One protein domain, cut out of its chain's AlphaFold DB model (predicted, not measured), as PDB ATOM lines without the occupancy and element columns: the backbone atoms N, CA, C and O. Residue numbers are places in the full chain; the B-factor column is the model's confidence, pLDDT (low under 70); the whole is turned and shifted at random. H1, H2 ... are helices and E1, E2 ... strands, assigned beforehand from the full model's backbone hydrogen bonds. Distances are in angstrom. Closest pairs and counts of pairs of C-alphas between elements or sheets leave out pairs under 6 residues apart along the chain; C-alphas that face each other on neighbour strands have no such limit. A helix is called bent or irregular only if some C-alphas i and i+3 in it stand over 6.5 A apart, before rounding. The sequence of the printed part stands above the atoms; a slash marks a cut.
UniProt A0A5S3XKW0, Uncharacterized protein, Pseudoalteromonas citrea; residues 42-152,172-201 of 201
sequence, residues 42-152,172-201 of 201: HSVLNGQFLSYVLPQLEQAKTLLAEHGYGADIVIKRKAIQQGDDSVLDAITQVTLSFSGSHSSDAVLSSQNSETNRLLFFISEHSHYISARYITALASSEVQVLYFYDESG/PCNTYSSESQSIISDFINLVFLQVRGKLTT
ATOM      1  N   HIS A  42     173.776 215.632 188.751       79.38
ATOM      2  CA  HIS A  42     173.407 214.233 188.598       79.38
ATOM      3  C   HIS A  42     173.691 213.709 187.183       79.38
ATOM      4  O   HIS A  42     174.004 212.531 187.030       79.38
ATOM      5  N   SER A  43     173.669 214.565 186.156       79.25
ATOM      6  CA  SER A  43     174.057 214.194 184.792       79.25
ATOM      7  C   SER A  43     175.551 213.869 184.691       79.25
ATOM      8  O   SER A  43     175.925 212.874 184.069       79.25
ATOM      9  N   VAL A  44     176.416 214.663 185.331       75.88
ATOM     10  CA  VAL A  44     177.862 214.381 185.397       75.88
ATOM     11  C   VAL A  44     178.128 213.074 186.147       75.88
ATOM     12  O   VAL A  44     178.866 212.218 185.657       75.88
ATOM     13  N   LEU A  45     177.488 212.880 187.304       80.56
ATOM     14  CA  LEU A  45     177.650 211.664 188.107       80.56
ATOM     15  C   LEU A  45     177.125 210.423 187.368       80.56
ATOM     16  O   LEU A  45     177.763 209.373 187.415       80.56
ATOM     17  N   ASN A  46     176.031 210.546 186.608       84.88
ATOM     18  CA  ASN A  46     175.571 209.499 185.692       84.88
ATOM     19  C   ASN A  46     176.661 209.115 184.690       84.88
ATOM     20  O   ASN A  46     176.929 207.927 184.510       84.88
ATOM     21  N   GLY A  47     177.305 210.105 184.065       79.88
ATOM     22  CA  GLY A  47     178.442 209.877 183.176       79.88
ATOM     23  C   GLY A  47     179.553 209.088 183.869       79.88
ATOM     24  O   GLY A  47     180.027 208.094 183.331       79.88
ATOM     25  N   GLN A  48     179.907 209.446 185.105       80.88
ATOM     26  CA  GLN A  48     180.943 208.737 185.862       80.88
ATOM     27  C   GLN A  48     180.556 207.289 186.204       80.88
ATOM     28  O   GLN A  48     181.379 206.378 186.072       80.88
ATOM     29  N   PHE A  49     179.298 207.049 186.586       86.69
ATOM     30  CA  PHE A  49     178.796 205.693 186.799       86.69
ATOM     31  C   PHE A  49     178.880 204.846 185.525       86.69
ATOM     32  O   PHE A  49     179.336 203.705 185.582       86.69
ATOM     33  N   LEU A  50     178.455 205.399 184.387       85.88
ATOM     34  CA  LEU A  50     178.410 204.700 183.102       85.88
ATOM     35  C   LEU A  50     179.803 204.462 182.509       85.88
ATOM     36  O   LEU A  50     180.061 203.381 181.985       85.88
ATOM     37  N   SER A  51     180.695 205.446 182.592       80.50
ATOM     38  CA  SER A  51     182.006 205.406 181.937       80.50
ATOM     39  C   SER A  51     183.095 204.739 182.774       80.50
ATOM     40  O   SER A  51     184.038 204.205 182.196       80.50
ATOM     41  N   TYR A  52     182.984 204.743 184.108       79.81
ATOM     42  CA  TYR A  52     184.037 204.216 184.986       79.81
ATOM     43  C   TYR A  52     183.543 203.113 185.919       79.81
ATOM     44  O   TYR A  52     184.087 202.012 185.894       79.81
ATOM     45  N   VAL A  53     182.509 203.374 186.723       86.31
ATOM     46  CA  VAL A  53     182.091 202.430 187.778       86.31
ATOM     47  C   VAL A  53     181.545 201.133 187.186       86.31
ATOM     48  O   VAL A  53     181.996 200.049 187.552       86.31
ATOM     49  N   LEU A  54     180.588 201.220 186.260       90.44
ATOM     50  CA  LEU A  54     179.952 200.039 185.678       90.44
ATOM     51  C   LEU A  54     180.940 199.149 184.912       90.44
ATOM     52  O   LEU A  54     180.961 197.954 185.200       90.44
ATOM     53  N   PRO A  55     181.810 199.674 184.025       89.12
ATOM     54  CA  PRO A  55     182.818 198.852 183.362       89.12
ATOM     55  C   PRO A  55     183.732 198.101 184.335       89.12
ATOM     56  O   PRO A  55     184.018 196.924 184.122       89.12
ATOM     57  N   GLN A  56     184.164 198.742 185.425       88.31
ATOM     58  CA  GLN A  56     185.006 198.087 186.431       88.31
ATOM     59  C   GLN A  56     184.249 197.001 187.209       88.31
ATOM     60  O   GLN A  56     184.805 195.942 187.500       88.31
ATOM     61  N   LEU A  57     182.972 197.230 187.527       91.50
ATOM     62  CA  LEU A  57     182.140 196.226 188.188       91.50
ATOM     63  C   LEU A  57     181.831 195.034 187.279       91.50
ATOM     64  O   LEU A  57     181.823 193.904 187.762       91.50
ATOM     65  N   GLU A  58     181.634 195.252 185.978       91.25
ATOM     66  CA  GLU A  58     181.479 194.165 185.002       91.25
ATOM     67  C   GLU A  58     182.767 193.338 184.863       91.25
ATOM     68  O   GLU A  58     182.712 192.107 184.781       91.25
ATOM     69  N   GLN A  59     183.940 193.978 184.923       89.38
ATOM     70  CA  GLN A  59     185.225 193.269 184.985       89.38
ATOM     71  C   GLN A  59     185.336 192.421 186.259       89.38
ATOM     72  O   GLN A  59     185.677 191.241 186.185       89.38
ATOM     73  N   ALA A  60     184.992 192.984 187.421       88.19
ATOM     74  CA  ALA A  60     184.980 192.252 188.687       88.19
ATOM     75  C   ALA A  60     184.001 191.063 188.658       88.19
ATOM     76  O   ALA A  60     184.345 189.961 189.084       88.19
ATOM     77  N   LYS A  61     182.797 191.262 188.109       89.56
ATOM     78  CA  LYS A  61     181.795 190.207 187.911       89.56
ATOM     79  C   LYS A  61     182.317 189.098 186.997       89.56
ATOM     80  O   LYS A  61     182.147 187.925 187.321       89.56
ATOM     81  N   THR A  62     182.984 189.459 185.901       89.38
ATOM     82  CA  THR A  62     183.606 188.501 184.974       89.38
ATOM     83  C   THR A  62     184.685 187.677 185.675       89.38
ATOM     84  O   THR A  62     184.653 186.454 185.596       89.38
ATOM     85  N   LEU A  63     185.568 188.316 186.452       86.50
ATOM     86  CA  LEU A  63     186.600 187.618 187.226       86.50
ATOM     87  C   LEU A  63     185.990 186.628 188.234       86.50
ATOM     88  O   LEU A  63     186.441 185.491 188.357       86.50
ATOM     89  N   LEU A  64     184.932 187.026 188.947       84.19
ATOM     90  CA  LEU A  64     184.226 186.129 189.868       84.19
ATOM     91  C   LEU A  64     183.620 184.924 189.125       84.19
ATOM     92  O   LEU A  64     183.715 183.798 189.619       84.19
ATOM     93  N   ALA A  65     183.068 185.143 187.929       85.31
ATOM     94  CA  ALA A  65     182.512 184.089 187.084       85.31
ATOM     95  C   ALA A  65     183.583 183.126 186.540       85.31
ATOM     96  O   ALA A  65     183.345 181.920 186.518       85.31
ATOM     97  N   GLU A  66     184.772 183.615 186.171       84.81
ATOM     98  CA  GLU A  66     185.919 182.779 185.768       84.81
ATOM     99  C   GLU A  66     186.357 181.825 186.888       84.81
ATOM    100  O   GLU A  66     186.749 180.685 186.636       84.81
ATOM    101  N   HIS A  67     186.218 182.257 188.141       80.44
ATOM    102  CA  HIS A  67     186.434 181.416 189.317       80.44
ATOM    103  C   HIS A  67     185.212 180.559 189.701       80.44
ATOM    104  O   HIS A  67     185.214 179.897 190.740       80.44
ATOM    105  N   GLY A  68     184.184 180.532 188.852       75.88
ATOM    106  CA  GLY A  68     182.992 179.709 188.999       75.88
ATOM    107  C   GLY A  68     181.969 180.252 189.990       75.88
ATOM    108  O   GLY A  68     181.140 179.469 190.445       75.88
ATOM    109  N   TYR A  69     182.020 181.536 190.355       78.12
ATOM    110  CA  TYR A  69     181.092 182.142 191.310       78.12
ATOM    111  C   TYR A  69     180.053 183.047 190.643       78.12
ATOM    112  O   TYR A  69     180.365 183.827 189.746       78.12
ATOM    113  N   GLY A  70     178.817 182.998 191.143       79.38
ATOM    114  CA  GLY A  70     177.745 183.897 190.712       79.38
ATOM    115  C   GLY A  70     177.802 185.265 191.402       79.38
ATOM    116  O   GLY A  70     177.824 185.342 192.638       79.38
ATOM    117  N   ALA A  71     177.761 186.337 190.609       85.94
ATOM    118  CA  ALA A  71     177.632 187.717 191.070       85.94
ATOM    119  C   ALA A  71     176.653 188.502 190.183       85.94
ATOM    120  O   ALA A  71     176.527 188.217 188.992       85.94
ATOM    121  N   ASP A  72     175.979 189.496 190.757       88.75
ATOM    122  CA  ASP A  72     174.998 190.325 190.053       88.75
ATOM    123  C   ASP A  72     175.197 191.819 190.318       88.75
ATOM    124  O   ASP A  72     175.662 192.205 191.392       88.75
ATOM    125  N   ILE A  73     174.842 192.654 189.341       92.00
ATOM    126  CA  ILE A  73     174.955 194.113 189.425       92.00
ATOM    127  C   ILE A  73     173.553 194.712 189.424       92.00
ATOM    128  O   ILE A  73     172.814 194.611 188.449       92.00
ATOM    129  N   VAL A  74     173.214 195.402 190.509       92.12
ATOM    130  CA  VAL A  74     171.935 196.096 190.673       92.12
ATOM    131  C   VAL A  74     172.163 197.600 190.599       92.12
ATOM    132  O   VAL A  74     172.956 198.154 191.363       92.12
ATOM    133  N   ILE A  75     171.436 198.269 189.704       94.44
ATOM    134  CA  ILE A  75     171.487 199.723 189.517       94.44
ATOM    135  C   ILE A  75     170.197 200.327 190.070       94.44
ATOM    136  O   ILE A  75     169.107 200.047 189.574       94.44
ATOM    137  N   LYS A  76     170.316 201.177 191.089       93.94
ATOM    138  CA  LYS A  76     169.215 201.991 191.611       93.94
ATOM    139  C   LYS A  76     169.251 203.373 190.982       93.94
ATOM    140  O   LYS A  76     170.309 203.999 190.886       93.94
ATOM    141  N   ARG A  77     168.071 203.841 190.592       94.19
ATOM    142  CA  ARG A  77     167.875 205.133 189.947       94.19
ATOM    143  C   ARG A  77     166.750 205.912 190.613       94.19
ATOM    144  O   ARG A  77     165.868 205.314 191.233       94.19
ATOM    145  N   LYS A  78     166.799 207.235 190.509       91.19
ATOM    146  CA  LYS A  78     165.811 208.162 191.056       91.19
ATOM    147  C   LYS A  78     165.585 209.295 190.063       91.19
ATOM    148  O   LYS A  78     166.543 209.884 189.569       91.19
ATOM    149  N   ALA A  79     164.320 209.635 189.836       90.31
ATOM    150  CA  ALA A  79     163.966 210.837 189.098       90.31
ATOM    151  C   ALA A  79     164.327 212.081 189.926       90.31
ATOM    152  O   ALA A  79     163.856 212.251 191.053       90.31
ATOM    153  N   ILE A  80     165.178 212.932 189.364       85.88
ATOM    154  CA  ILE A  80     165.554 214.243 189.889       85.88
ATOM    155  C   ILE A  80     164.824 215.283 189.050       85.88
ATOM    156  O   ILE A  80     165.022 215.340 187.837       85.88
ATOM    157  N   GLN A  81     163.973 216.082 189.688       83.38
ATOM    158  CA  GLN A  81     163.208 217.140 189.035       83.38
ATOM    159  C   GLN A  81     163.715 218.508 189.498       83.38
ATOM    160  O   GLN A  81     163.914 218.720 190.695       83.38
ATOM    161  N   GLN A  82     163.907 219.429 188.555       78.31
ATOM    162  CA  GLN A  82     164.282 220.816 188.827       78.31
ATOM    163  C   GLN A  82     163.443 221.743 187.943       78.31
ATOM    164  O   GLN A  82     163.614 221.782 186.728       78.31
ATOM    165  N   GLY A  83     162.530 222.494 188.559       77.62
ATOM    166  CA  GLY A  83     161.517 223.260 187.828       77.62
ATOM    167  C   GLY A  83     160.448 222.371 187.179       77.62
ATOM    168  O   GLY A  83     160.324 221.188 187.507       77.62
ATOM    169  N   ASP A  84     159.670 222.956 186.270       71.94
ATOM    170  CA  ASP A  84     158.470 222.309 185.723       71.94
ATOM    171  C   ASP A  84     158.769 221.320 184.579       71.94
ATOM    172  O   ASP A  84     158.066 220.320 184.457       71.94
ATOM    173  N   ASP A  85     159.849 221.524 183.813       71.75
ATOM    174  CA  ASP A  85     160.113 220.764 182.573       71.75
ATOM    175  C   ASP A  85     161.368 219.872 182.600       71.75
ATOM    176  O   ASP A  85     161.566 219.053 181.699       71.75
ATOM    177  N   SER A  86     162.228 219.986 183.617       75.25
ATOM    178  CA  SER A  86     163.488 219.234 183.657       75.25
ATOM    179  C   SER A  86     163.392 218.047 184.614       75.25
ATOM    180  O   SER A  86     163.289 218.219 185.830       75.25
ATOM    181  N   VAL A  87     163.464 216.832 184.061       85.81
ATOM    182  CA  VAL A  87     163.531 215.567 184.810       85.81
ATOM    183  C   VAL A  87     164.716 214.744 184.317       85.81
ATOM    184  O   VAL A  87     164.862 214.500 183.120       85.81
ATOM    185  N   LEU A  88     165.542 214.273 185.247       85.44
ATOM    186  CA  LEU A  88     166.663 213.379 184.987       85.44
ATOM    187  C   LEU A  88     166.486 212.065 185.750       85.44
ATOM    188  O   LEU A  88     166.306 212.070 186.965       85.44
ATOM    189  N   ASP A  89     166.612 210.933 185.061       91.25
ATOM    190  CA  ASP A  89     166.730 209.617 185.699       91.25
ATOM    191  C   ASP A  89     168.181 209.386 186.162       91.25
ATOM    192  O   ASP A  89     169.058 208.966 185.397       91.25
ATOM    193  N   ALA A  90     168.463 209.745 187.414       89.38
ATOM    194  CA  ALA A  90     169.800 209.718 187.988       89.38
ATOM    195  C   ALA A  90     170.105 208.366 188.641       89.38
ATOM    196  O   ALA A  90     169.336 207.875 189.465       89.38
ATOM    197  N   ILE A  91     171.261 207.784 188.331       91.75
ATOM    198  CA  ILE A  91     171.827 206.647 189.055       91.75
ATOM    199  C   ILE A  91     172.231 207.144 190.442       91.75
ATOM    200  O   ILE A  91     173.080 208.020 190.577       91.75
ATOM    201  N   THR A  92     171.631 206.574 191.482       90.94
ATOM    202  CA  THR A  92     171.940 206.930 192.875       90.94
ATOM    203  C   THR A  92     172.815 205.890 193.550       90.94
ATOM    204  O   THR A  92     173.516 206.208 194.508       90.94
ATOM    205  N   GLN A  93     172.767 204.644 193.076       93.69
ATOM    206  CA  GLN A  93     173.580 203.560 193.606       93.69
ATOM    207  C   GLN A  93     173.769 202.449 192.571       93.69
ATOM    208  O   GLN A  93     172.826 202.045 191.896       93.69
ATOM    209  N   VAL A  94     174.972 201.891 192.520       94.56
ATOM    210  CA  VAL A  94     175.300 200.640 191.838       94.56
ATOM    211  C   VAL A  94     175.820 199.658 192.882       94.56
ATOM    212  O   VAL A  94     176.565 200.026 193.790       94.56
ATOM    213  N   THR A  95     175.379 198.407 192.824       93.31
ATOM    214  CA  THR A  95     175.761 197.380 193.798       93.31
ATOM    215  C   THR A  95     176.150 196.098 193.096       93.31
ATOM    216  O   THR A  95     175.316 195.511 192.416       93.31
ATOM    217  N   LEU A  96     177.380 195.642 193.316       92.19
ATOM    218  CA  LEU A  96     177.810 194.293 192.970       92.19
ATOM    219  C   LEU A  96     177.530 193.379 194.167       92.19
ATOM    220  O   LEU A  96     178.124 193.549 195.231       92.19
ATOM    221  N   SER A  97     176.610 192.434 194.000       87.88
ATOM    222  CA  SER A  97     176.244 191.437 195.010       87.88
ATOM    223  C   SER A  97     176.877 190.093 194.677       87.88
ATOM    224  O   SER A  97     176.806 189.632 193.539       87.88
ATOM    225  N   PHE A  98     177.461 189.445 195.679       80.12
ATOM    226  CA  PHE A  98     178.161 188.176 195.532       80.12
ATOM    227  C   PHE A  98     177.484 187.063 196.342       80.12
ATOM    228  O   PHE A  98     177.285 187.179 197.552       80.12
ATOM    229  N   SER A  99     177.154 185.956 195.673       68.88
ATOM    230  CA  SER A  99     176.395 184.848 196.275       68.88
ATOM    231  C   SER A  99     177.236 183.900 197.139       68.88
ATOM    232  O   SER A  99     176.699 183.268 198.048       68.88
ATOM    233  N   GLY A 100     178.545 183.783 196.886       63.34
ATOM    234  CA  GLY A 100     179.408 182.822 197.585       63.34
ATOM    235  C   GLY A 100     179.242 181.365 197.168       63.34
ATOM    236  O   GLY A 100     179.802 180.496 197.830       63.34
ATOM    237  N   SER A 101     178.503 181.087 196.095       62.53
ATOM    238  CA  SER A 101     178.194 179.726 195.642       62.53
ATOM    239  C   SER A 101     178.691 179.450 194.226       62.53
ATOM    240  O   SER A 101     178.562 180.290 193.334       62.53
ATOM    241  N   HIS A 102     179.210 178.232 194.029       58.78
ATOM    242  CA  HIS A 102     179.588 177.690 192.727       58.78
ATOM    243  C   HIS A 102     178.352 177.278 191.912       58.78
ATOM    244  O   HIS A 102     178.050 176.096 191.809       58.78
ATOM    245  N   SER A 103     177.583 178.229 191.382       52.41
ATOM    246  CA  SER A 103     176.712 177.990 190.217       52.41
ATOM    247  C   SER A 103     176.176 179.308 189.655       52.41
ATOM    248  O   SER A 103     175.970 180.266 190.400       52.41
ATOM    249  N   SER A 104     175.897 179.325 188.349       49.50
ATOM    250  CA  SER A 104     175.138 180.383 187.669       49.50
ATOM    251  C   SER A 104     173.659 180.436 188.086       49.50
ATOM    252  O   SER A 104     173.012 181.450 187.858       49.50
ATOM    253  N   ASP A 105     173.153 179.364 188.711       44.41
ATOM    254  CA  ASP A 105     171.754 179.182 189.138       44.41
ATOM    255  C   ASP A 105     171.548 179.399 190.641       44.41
ATOM    256  O   ASP A 105     170.471 179.128 191.183       44.41
ATOM    257  N   ALA A 106     172.568 179.890 191.346       48.22
ATOM    258  CA  ALA A 106     172.422 180.272 192.733       48.22
ATOM    259  C   ALA A 106     171.529 181.508 192.793       48.22
ATOM    260  O   ALA A 106     172.004 182.642 192.735       48.22
ATOM    261  N   VAL A 107     170.221 181.267 192.898       47.41
ATOM    262  CA  VAL A 107     169.233 182.269 193.278       47.41
ATOM    263  C   VAL A 107     169.842 183.024 194.448       47.41
ATOM    264  O   VAL A 107     170.102 182.427 195.496       47.41
ATOM    265  N   LEU A 108     170.138 184.309 194.239       50.66
ATOM    266  CA  LEU A 108     170.580 185.217 195.286       50.66
ATOM    267  C   LEU A 108     169.461 185.250 196.326       50.66
ATOM    268  O   LEU A 108     168.534 186.053 196.242       50.66
ATOM    269  N   SER A 109     169.497 184.320 197.278       46.53
ATOM    270  CA  SER A 109     168.587 184.339 198.407       46.53
ATOM    271  C   SER A 109     168.821 185.664 199.117       46.53
ATOM    272  O   SER A 109     169.962 186.126 199.243       46.53
ATOM    273  N   SER A 110     167.738 186.314 199.540       48.03
ATOM    274  CA  SER A 110     167.794 187.662 200.114       48.03
ATOM    275  C   SER A 110     168.847 187.782 201.223       48.03
ATOM    276  O   SER A 110     169.511 188.802 201.309       48.03
ATOM    277  N   GLN A 111     169.093 186.713 201.990       42.31
ATOM    278  CA  GLN A 111     170.109 186.669 203.047       42.31
ATOM    279  C   GLN A 111     171.567 186.685 202.546       42.31
ATOM    280  O   GLN A 111     172.400 187.357 203.152       42.31
ATOM    281  N   ASN A 112     171.893 186.002 201.440       49.81
ATOM    282  CA  ASN A 112     173.250 186.018 200.865       49.81
ATOM    283  C   ASN A 112     173.502 187.284 200.039       49.81
ATOM    284  O   ASN A 112     174.611 187.819 200.045       49.81
ATOM    285  N   SER A 113     172.451 187.804 199.392       53.84
ATOM    286  CA  SER A 113     172.472 189.137 198.783       53.84
ATOM    287  C   SER A 113     172.818 190.203 199.818       53.84
ATOM    288  O   SER A 113     173.382 191.229 199.451       53.84
ATOM    289  N   GLU A 114     172.546 189.963 201.108       60.97
ATOM    290  CA  GLU A 114     172.775 190.966 202.133       60.97
ATOM    291  C   GLU A 114     174.225 191.092 202.620       60.97
ATOM    292  O   GLU A 114     174.629 192.167 203.078       60.97
ATOM    293  N   THR A 115     174.999 190.012 202.515       67.81
ATOM    294  CA  THR A 115     176.247 189.825 203.269       67.81
ATOM    295  C   THR A 115     177.518 190.072 202.467       67.81
ATOM    296  O   THR A 115     178.532 190.353 203.088       67.81
ATOM    297  N   ASN A 116     177.492 190.000 201.130       82.50
ATOM    298  CA  ASN A 116     178.660 190.306 200.292       82.50
ATOM    299  C   ASN A 116     178.267 191.282 199.182       82.50
ATOM    300  O   ASN A 116     177.785 190.884 198.119       82.50
ATOM    301  N   ARG A 117     178.440 192.572 199.451       89.44
ATOM    302  CA  ARG A 117     178.043 193.664 198.567       89.44
ATOM    303  C   ARG A 117     179.149 194.698 198.472       89.44
ATOM    304  O   ARG A 117     179.618 195.197 199.491       89.44
ATOM    305  N   LEU A 118     179.492 195.084 197.254       92.62
ATOM    306  CA  LEU A 118     180.268 196.283 196.974       92.62
ATOM    307  C   LEU A 118     179.312 197.355 196.449       92.62
ATOM    308  O   LEU A 118     178.604 197.135 195.467       92.62
ATOM    309  N   LEU A 119     179.256 198.494 197.134       92.75
ATOM    310  CA  LEU A 119     178.323 199.579 196.863       92.75
ATOM    311  C   LEU A 119     179.083 200.797 196.360       92.75
ATOM    312  O   LEU A 119     180.049 201.213 196.990       92.75
ATOM    313  N   PHE A 120     178.574 201.402 195.295       93.06
ATOM    314  CA  PHE A 120     178.934 202.734 194.821       93.06
ATOM    315  C   PHE A 120     177.668 203.580 194.865       93.06
ATOM    316  O   PHE A 120     176.657 203.162 194.308       93.06
ATOM    317  N   PHE A 121     177.664 204.719 195.545       91.06
ATOM    318  CA  PHE A 121     176.443 205.480 195.810       91.06
ATOM    319  C   PHE A 121     176.704 206.978 195.946       91.06
ATOM    320  O   PHE A 121     177.813 207.400 196.253       91.06
ATOM    321  N   ILE A 122     175.657 207.772 195.735       84.06
ATOM    322  CA  ILE A 122     175.638 209.206 196.036       84.06
ATOM    323  C   ILE A 122     174.880 209.378 197.356       84.06
ATOM    324  O   ILE A 122     173.714 208.990 197.450       84.06
ATOM    325  N   SER A 123     175.534 209.927 198.383       74.81
ATOM    326  CA  SER A 123     174.862 210.293 199.638       74.81
ATOM    327  C   SER A 123     173.868 211.431 199.409       74.81
ATOM    328  O   SER A 123     174.057 212.261 198.520       74.81
ATOM    329  N   GLU A 124     172.823 211.510 200.233       65.50
ATOM    330  CA  GLU A 124     171.915 212.659 200.203       65.50
ATOM    331  C   GLU A 124     172.717 213.954 200.404       65.50
ATOM    332  O   GLU A 124     173.551 214.039 201.305       65.50
ATOM    333  N   HIS A 125     172.499 214.933 199.521       64.56
ATOM    334  CA  HIS A 125     173.220 216.214 199.483       64.56
ATOM    335  C   HIS A 125     174.718 216.131 199.134       64.56
ATOM    336  O   HIS A 125     175.460 217.079 199.373       64.56
ATOM    337  N   SER A 126     175.174 215.020 198.547       66.44
ATOM    338  CA  SER A 126     176.538 214.891 198.031       66.44
ATOM    339  C   SER A 126     176.630 215.156 196.525       66.44
ATOM    340  O   SER A 126     175.719 214.836 195.761       66.44
ATOM    341  N   HIS A 127     177.782 215.677 196.101       72.19
ATOM    342  CA  HIS A 127     178.155 215.896 194.698       72.19
ATOM    343  C   HIS A 127     179.256 214.938 194.216       72.19
ATOM    344  O   HIS A 127     179.904 215.181 193.201       72.19
ATOM    345  N   TYR A 128     179.486 213.844 194.942       74.25
ATOM    346  CA  TYR A 128     180.504 212.847 194.625       74.25
ATOM    347  C   TYR A 128     179.965 211.423 194.774       74.25
ATOM    348  O   TYR A 128     179.020 211.164 195.523       74.25
ATOM    349  N   ILE A 129     180.599 210.487 194.064       80.75
ATOM    350  CA  ILE A 129     180.356 209.055 194.239       80.75
ATOM    351  C   ILE A 129     181.204 208.579 195.415       80.75
ATOM    352  O   ILE A 129     182.416 208.781 195.457       80.75
ATOM    353  N   SER A 130     180.563 207.916 196.361       84.31
ATOM    354  CA  SER A 130     181.212 207.197 197.445       84.31
ATOM    355  C   SER A 130     181.135 205.698 197.204       84.31
ATOM    356  O   SER A 130     180.238 205.214 196.512       84.31
ATOM    357  N   ALA A 131     182.050 204.946 197.797       87.62
ATOM    358  CA  ALA A 131     182.037 203.501 197.761       87.62
ATOM    359  C   ALA A 131     182.288 202.897 199.141       87.62
ATOM    360  O   ALA A 131     182.929 203.494 200.004       87.62
ATOM    361  N   ARG A 132     181.744 201.700 199.347       90.00
ATOM    362  CA  ARG A 132     182.049 200.845 200.496       90.00
ATOM    363  C   ARG A 132     181.810 199.389 200.136       90.00
ATOM    364  O   ARG A 132     180.901 199.100 199.355       90.00
ATOM    365  N   TYR A 133     182.535 198.474 200.761       88.56
ATOM    366  CA  TYR A 133     182.188 197.059 200.724       88.56
ATOM    367  C   TYR A 133     181.642 196.576 202.063       88.56
ATOM    368  O   TYR A 133     181.978 197.083 203.131       88.56
ATOM    369  N   ILE A 134     180.800 195.556 201.986       86.75
ATOM    370  CA  ILE A 134     180.267 194.793 203.105       86.75
ATOM    371  C   ILE A 134     180.492 193.330 202.743       86.75
ATOM    372  O   ILE A 134     180.025 192.878 201.702       86.75
ATOM    373  N   THR A 135     181.227 192.606 203.572       83.31
ATOM    374  CA  THR A 135     181.444 191.156 203.465       83.31
ATOM    375  C   THR A 135     181.052 190.504 204.789       83.31
ATOM    376  O   THR A 135     180.857 191.204 205.787       83.31
ATOM    377  N   ALA A 136     180.994 189.172 204.853       75.00
ATOM    378  CA  ALA A 136     180.787 188.513 206.146       75.00
ATOM    379  C   ALA A 136     181.986 188.681 207.101       75.00
ATOM    380  O   ALA A 136     181.832 188.487 208.304       75.00
ATOM    381  N   LEU A 137     183.172 189.014 206.574       72.81
ATOM    382  CA  LEU A 137     184.395 189.200 207.360       72.81
ATOM    383  C   LEU A 137     184.562 190.636 207.870       72.81
ATOM    384  O   LEU A 137     184.992 190.840 209.001       72.81
ATOM    385  N   ALA A 138     184.258 191.623 207.030       79.31
ATOM    386  CA  ALA A 138     184.481 193.033 207.323       79.31
ATOM    387  C   ALA A 138     183.562 193.942 206.502       79.31
ATOM    388  O   ALA A 138     183.156 193.609 205.385       79.31
ATOM    389  N   SER A 139     183.295 195.129 207.043       83.38
ATOM    390  CA  SER A 139     182.733 196.261 206.305       83.38
ATOM    391  C   SER A 139     183.770 197.373 206.254       83.38
ATOM    392  O   SER A 139     184.388 197.668 207.277       83.38
ATOM    393  N   SER A 140     183.963 197.975 205.085       82.12
ATOM    394  CA  SER A 140     184.855 199.124 204.955       82.12
ATOM    395  C   SER A 140     184.200 200.391 205.499       82.12
ATOM    396  O   SER A 140     182.970 200.517 205.539       82.12
ATOM    397  N   GLU A 141     185.029 201.376 205.826       83.25
ATOM    398  CA  GLU A 141     184.565 202.757 205.902       83.25
ATOM    399  C   GLU A 141     184.093 203.246 204.523       83.25
ATOM    400  O   GLU A 141     184.351 202.622 203.485       83.25
ATOM    401  N   VAL A 142     183.349 204.353 204.517       78.94
ATOM    402  CA  VAL A 142     182.899 204.995 203.279       78.94
ATOM    403  C   VAL A 142     184.061 205.782 202.685       78.94
ATOM    404  O   VAL A 142     184.565 206.711 203.309       78.94
ATOM    405  N   GLN A 143     184.445 205.440 201.460       77.19
ATOM    406  CA  GLN A 143     185.488 206.128 200.710       77.19
ATOM    407  C   GLN A 143     184.867 207.015 199.631       77.19
ATOM    408  O   GLN A 143     183.982 206.580 198.898       77.19
ATOM    409  N   VAL A 144     185.327 208.258 199.502       75.94
ATOM    410  CA  VAL A 144     184.949 209.139 198.386       75.94
ATOM    411  C   VAL A 144     185.823 208.828 197.173       75.94
ATOM    412  O   VAL A 144     187.034 208.665 197.311       75.94
ATOM    413  N   LEU A 145     185.213 208.743 195.990       73.81
ATOM    414  CA  LEU A 145     185.906 208.479 194.734       73.81
ATOM    415  C   LEU A 145     186.102 209.758 193.930       73.81
ATOM    416  O   LEU A 145     185.186 210.570 193.788       73.81
ATOM    417  N   TYR A 146     187.281 209.876 193.330       65.81
ATOM    418  CA  TYR A 146     187.631 210.976 192.442       65.81
ATOM    419  C   TYR A 146     187.907 210.441 191.042       65.81
ATOM    420  O   TYR A 146     188.619 209.452 190.883       65.81
ATOM    421  N   PHE A 147     187.340 211.085 190.025       60.22
ATOM    422  CA  PHE A 147     187.507 210.697 188.624       60.22
ATOM    423  C   PHE A 147     188.226 211.815 187.852       60.22
ATOM    424  O   PHE A 147     187.910 212.997 188.019       60.22
ATOM    425  N   TYR A 148     189.193 211.430 187.015       52.62
ATOM    426  CA  TYR A 148     189.934 212.321 186.114       52.62
ATOM    427  C   TYR A 148     189.226 212.439 184.764       52.62
ATOM    428  O   TYR A 148     188.559 211.497 184.335       52.62
ATOM    429  N   ASP A 149     189.418 213.559 184.071       45.69
ATOM    430  CA  ASP A 149     189.151 213.635 182.636       45.69
ATOM    431  C   ASP A 149     190.360 213.166 181.802       45.69
ATOM    432  O   ASP A 149     191.473 212.988 182.309       45.69
ATOM    433  N   GLU A 150     190.151 212.965 180.497       39.62
ATOM    434  CA  GLU A 150     191.199 212.552 179.546       39.62
ATOM    435  C   GLU A 150     192.384 213.536 179.469       39.62
ATOM    436  O   GLU A 150     193.442 213.186 178.948       39.62
ATOM    437  N   SER A 151     192.240 214.757 179.999       41.94
ATOM    438  CA  SER A 151     193.298 215.771 180.052       41.94
ATOM    439  C   SER A 151     194.157 215.703 181.322       41.94
ATOM    440  O   SER A 151     195.023 216.557 181.520       41.94
ATOM    441  N   GLY A 152     193.940 214.698 182.180       40.59
ATOM    442  CA  GLY A 152     194.652 214.545 183.452       40.59
ATOM    443  C   GLY A 152     194.248 215.590 184.493       40.59
ATOM    444  O   GLY A 152     194.921 215.738 185.516       40.59
ATOM    445  N   PRO A 172     201.149 212.419 185.713       31.73
ATOM    446  CA  PRO A 172     200.073 211.951 184.855       31.73
ATOM    447  C   PRO A 172     199.613 210.564 185.314       31.73
ATOM    448  O   PRO A 172     200.410 209.626 185.348       31.73
ATOM    449  N   CYS A 173     198.326 210.408 185.616       33.75
ATOM    450  CA  CYS A 173     197.711 209.094 185.783       33.75
ATOM    451  C   CYS A 173     196.616 208.904 184.731       33.75
ATOM    452  O   CYS A 173     195.597 209.586 184.725       33.75
ATOM    453  N   ASN A 174     196.877 207.972 183.816       35.00
ATOM    454  CA  ASN A 174     195.973 207.541 182.757       35.00
ATOM    455  C   ASN A 174     194.708 206.879 183.337       35.00
ATOM    456  O   ASN A 174     194.819 206.034 184.219       35.00
ATOM    457  N   THR A 175     193.541 207.231 182.783       41.62
ATOM    458  CA  THR A 175     192.290 206.446 182.602       41.62
ATOM    459  C   THR A 175     191.645 205.675 183.773       41.62
ATOM    460  O   THR A 175     190.577 205.097 183.579       41.62
ATOM    461  N   TYR A 176     192.211 205.670 184.980       50.75
ATOM    462  CA  TYR A 176     191.791 204.805 186.087       50.75
ATOM    463  C   TYR A 176     191.870 205.561 187.421       50.75
ATOM    464  O   TYR A 176     192.929 206.084 187.759       50.75
ATOM    465  N   SER A 177     190.786 205.623 188.211       57.53
ATOM    466  CA  SER A 177     190.899 206.133 189.587       57.53
ATOM    467  C   SER A 177     191.462 205.043 190.499       57.53
ATOM    468  O   SER A 177     190.896 203.952 190.603       57.53
ATOM    469  N   SER A 178     192.594 205.327 191.144       62.38
ATOM    470  CA  SER A 178     193.294 204.372 192.017       62.38
ATOM    471  C   SER A 178     192.420 203.891 193.183       62.38
ATOM    472  O   SER A 178     192.505 202.744 193.613       62.38
ATOM    473  N   GLU A 179     191.520 204.757 193.642       65.62
ATOM    474  CA  GLU A 179     190.612 204.553 194.760       65.62
ATOM    475  C   GLU A 179     189.526 203.520 194.424       65.62
ATOM    476  O   GLU A 179     189.268 202.615 195.217       65.62
ATOM    477  N   SER A 180     188.936 203.598 193.222       74.12
ATOM    478  CA  SER A 180     187.913 202.635 192.783       74.12
ATOM    479  C   SER A 180     188.496 201.232 192.607       74.12
ATOM    480  O   SER A 180     187.903 200.247 193.045       74.12
ATOM    481  N   GLN A 181     189.701 201.133 192.045       75.25
ATOM    482  CA  GLN A 181     190.398 199.857 191.902       75.25
ATOM    483  C   GLN A 181     190.802 199.268 193.251       75.25
ATOM    484  O   GLN A 181     190.655 198.063 193.447       75.25
ATOM    485  N   SER A 182     191.279 200.102 194.180       77.94
ATOM    486  CA  SER A 182     191.655 199.656 195.522       77.94
ATOM    487  C   SER A 182     190.471 199.001 196.228       77.94
ATOM    488  O   SER A 182     190.587 197.865 196.678       77.94
ATOM    489  N   ILE A 183     189.310 199.663 196.256       83.69
ATOM    490  CA  ILE A 183     188.149 199.135 196.980       83.69
ATOM    491  C   ILE A 183     187.542 197.893 196.312       83.69
ATOM    492  O   ILE A 183     187.080 196.982 197.004       83.69
ATOM    493  N   ILE A 184     187.578 197.814 194.975       87.38
ATOM    494  CA  ILE A 184     187.179 196.613 194.227       87.38
ATOM    495  C   ILE A 184     188.132 195.453 194.539       87.38
ATOM    496  O   ILE A 184     187.676 194.343 194.818       87.38
ATOM    497  N   SER A 185     189.442 195.705 194.516       85.75
ATOM    498  CA  SER A 185     190.471 194.706 194.817       85.75
ATOM    499  C   SER A 185     190.323 194.166 196.240       85.75
ATOM    500  O   SER A 185     190.272 192.949 196.433       85.75
ATOM    501  N   ASP A 186     190.165 195.049 197.228       85.06
ATOM    502  CA  ASP A 186     189.954 194.670 198.629       85.06
ATOM    503  C   ASP A 186     188.710 193.793 198.791       85.06
ATOM    504  O   ASP A 186     188.769 192.737 199.428       85.06
ATOM    505  N   PHE A 187     187.600 194.180 198.155       86.69
ATOM    506  CA  PHE A 187     186.370 193.394 198.166       86.69
ATOM    507  C   PHE A 187     186.573 191.989 197.585       86.69
ATOM    508  O   PHE A 187     186.213 191.003 198.231       86.69
ATOM    509  N   ILE A 188     187.173 191.880 196.396       85.75
ATOM    510  CA  ILE A 188     187.420 190.592 195.727       85.75
ATOM    511  C   ILE A 188     188.331 189.703 196.585       85.75
ATOM    512  O   ILE A 188     188.046 188.518 196.772       85.75
ATOM    513  N   ASN A 189     189.394 190.273 197.160       84.75
ATOM    514  CA  ASN A 189     190.321 189.548 198.024       84.75
ATOM    515  C   ASN A 189     189.625 189.001 199.276       84.75
ATOM    516  O   ASN A 189     189.789 187.824 199.607       84.75
ATOM    517  N   LEU A 190     188.815 189.820 199.952       82.38
ATOM    518  CA  LEU A 190     188.065 189.399 201.137       82.38
ATOM    519  C   LEU A 190     187.035 188.320 200.811       82.38
ATOM    520  O   LEU A 190     186.913 187.341 201.549       82.38
ATOM    521  N   VAL A 191     186.343 188.453 199.680       80.50
ATOM    522  CA  VAL A 191     185.415 187.440 199.182       80.50
ATOM    523  C   VAL A 191     186.130 186.104 198.947       80.50
ATOM    524  O   VAL A 191     185.668 185.067 199.430       80.50
ATOM    525  N   PHE A 192     187.282 186.098 198.272       81.25
ATOM    526  CA  PHE A 192     188.030 184.860 198.045       81.25
ATOM    527  C   PHE A 192     188.596 184.257 199.331       81.25
ATOM    528  O   PHE A 192     188.574 183.033 199.485       81.25
ATOM    529  N   LEU A 193     189.065 185.081 200.271       79.69
ATOM    530  CA  LEU A 193     189.490 184.613 201.593       79.69
ATOM    531  C   LEU A 193     188.333 183.953 202.347       79.69
ATOM    532  O   LEU A 193     188.503 182.864 202.895       79.69
ATOM    533  N   GLN A 194     187.145 184.559 202.319       73.62
ATOM    534  CA  GLN A 194     185.949 184.011 202.952       73.62
ATOM    535  C   GLN A 194     185.558 182.653 202.359       73.62
ATOM    536  O   GLN A 194     185.209 181.736 203.104       73.62
ATOM    537  N   VAL A 195     185.616 182.503 201.033       74.19
ATOM    538  CA  VAL A 195     185.316 181.218 200.388       74.19
ATOM    539  C   VAL A 195     186.363 180.164 200.748       74.19
ATOM    540  O   VAL A 195     186.001 179.056 201.140       74.19
ATOM    541  N   ARG A 196     187.658 180.502 200.687       72.12
ATOM    542  CA  ARG A 196     188.736 179.567 201.049       72.12
ATOM    543  C   ARG A 196     188.655 179.114 202.504       72.12
ATOM    544  O   ARG A 196     188.819 177.927 202.759       72.12
ATOM    545  N   GLY A 197     188.351 180.017 203.434       64.19
ATOM    546  CA  GLY A 197     188.194 179.674 204.851       64.19
ATOM    547  C   GLY A 197     187.043 178.697 205.119       64.19
ATOM    548  O   GLY A 197     187.146 177.867 206.018       64.19
ATOM    549  N   LYS A 198     185.976 178.736 204.308       60.25
ATOM    550  CA  LYS A 198     184.858 177.779 204.382       60.25
ATOM    551  C   LYS A 198     185.179 176.406 203.782       60.25
ATOM    552  O   LYS A 198     184.511 175.442 204.124       60.25
ATOM    553  N   LEU A 199     186.168 176.305 202.892       52.22
ATOM    554  CA  LEU A 199     186.609 175.024 202.319       52.22
ATOM    555  C   LEU A 199     187.512 174.224 203.274       52.22
ATOM    556  O   LEU A 199     187.755 173.045 203.036       52.22
ATOM    557  N   THR A 200     188.038 174.860 204.326       48.41
ATOM    558  CA  THR A 200     188.950 174.239 205.304       48.41
ATOM    559  C   THR A 200     188.270 173.731 206.580       48.41
ATOM    560  O   THR A 200     188.960 173.206 207.452       48.41
ATOM    561  N   THR A 201     186.951 173.894 206.703       42.28
ATOM    562  CA  THR A 201     186.122 173.399 207.821       42.28
ATOM    563  C   THR A 201     185.249 172.246 207.374       42.28
ATOM    564  O   THR A 201     185.173 171.247 208.119       42.28
TER     565      THR A 201
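What this domain is: This is residues 42 to 152 and 172 to 201 of the 201 residues of an uncharacterized protein of Pseudoalteromonas citrea (UniProt A0A5S3XKW0). A twisted antiparallel sheet of four strands has two long helices, H1 and H3, side by side over one face, with the short helix H2 on the opposite face near one end. The long hairpin of E1 and E2 reaches well past the short strands E3 and E4, and residues 196 to 201 stick out. The printed part has 141 residues, with three named helices and four named strands in the order H1 E1 E2 H2 E3 E4 H3; the sheet's order is E1 E2 E3 E4, and the class is mixed. It is compact, with a radius of gyration of the C-alphas of 16.4 A, and only just elongated, spanning 58 by 39 by 25 A.

Where its parts are: H1, residues 42 to 66, begins at C-alpha 42 (173.407, 214.233, 188.598). By its hydrogen bonds it was assigned as one helix, but it is bent: C-alphas 51 and 54 are 6.9 A apart. Its arms are H1a, residues 42 to 51, and H1b, residues 54 to 66, 18.3 A long. E1 is residues 71 to 82, 35.8 A, and E2 residues 86 to 98, 36.3 A. H2 is residues 110 to 115, E3 117 to 121 and E4 130 to 134. H3, residues 178 to 199, is 31.8 A long and ends at C-alpha 199 (186.609, 175.024, 202.319).

How they stand to each other: In the hairpin of E1 and E2, N 74 and O 95 are 2.8 A apart, within hydrogen-bond range. E2 and E3 are antiparallel, with N 94 and O 120 at 2.8 A. E3 and E4 form another hairpin, with N 119 and O 132 at 2.8 A. H1b and H3 make two layers with the sheet, helices on one face of it. H1a, on the same face, runs along the strands over E2 at a height of 8.7 A. H3 lies over E3 and E4 at a height of 8.8 A. H1b touches H3 with residues 56 to 60 alone, at a shallow tilt of 23 degrees, the same way; the closest C-alphas, of Ala 60 and Ile 184, are 7.4 A apart. H2 is on the opposite face. Every O i to N i+4 pair is within hydrogen-bond range in H1a, H1b and H3, but 1 of 2 in H2.

The domain as a whole: The C-alphas farthest apart, of Asp 84 and Thr 201, are 60.4 A apart. Residues 153 to 171 are not printed; C-alphas 152 and 172 are 6.2 A apart across this cut. The link from E2 to H2, 11 residues, is long. The mean pLDDT of the printed part is 75.1; 40 residues are under 70, among them 99 to 115 and 172 to 179.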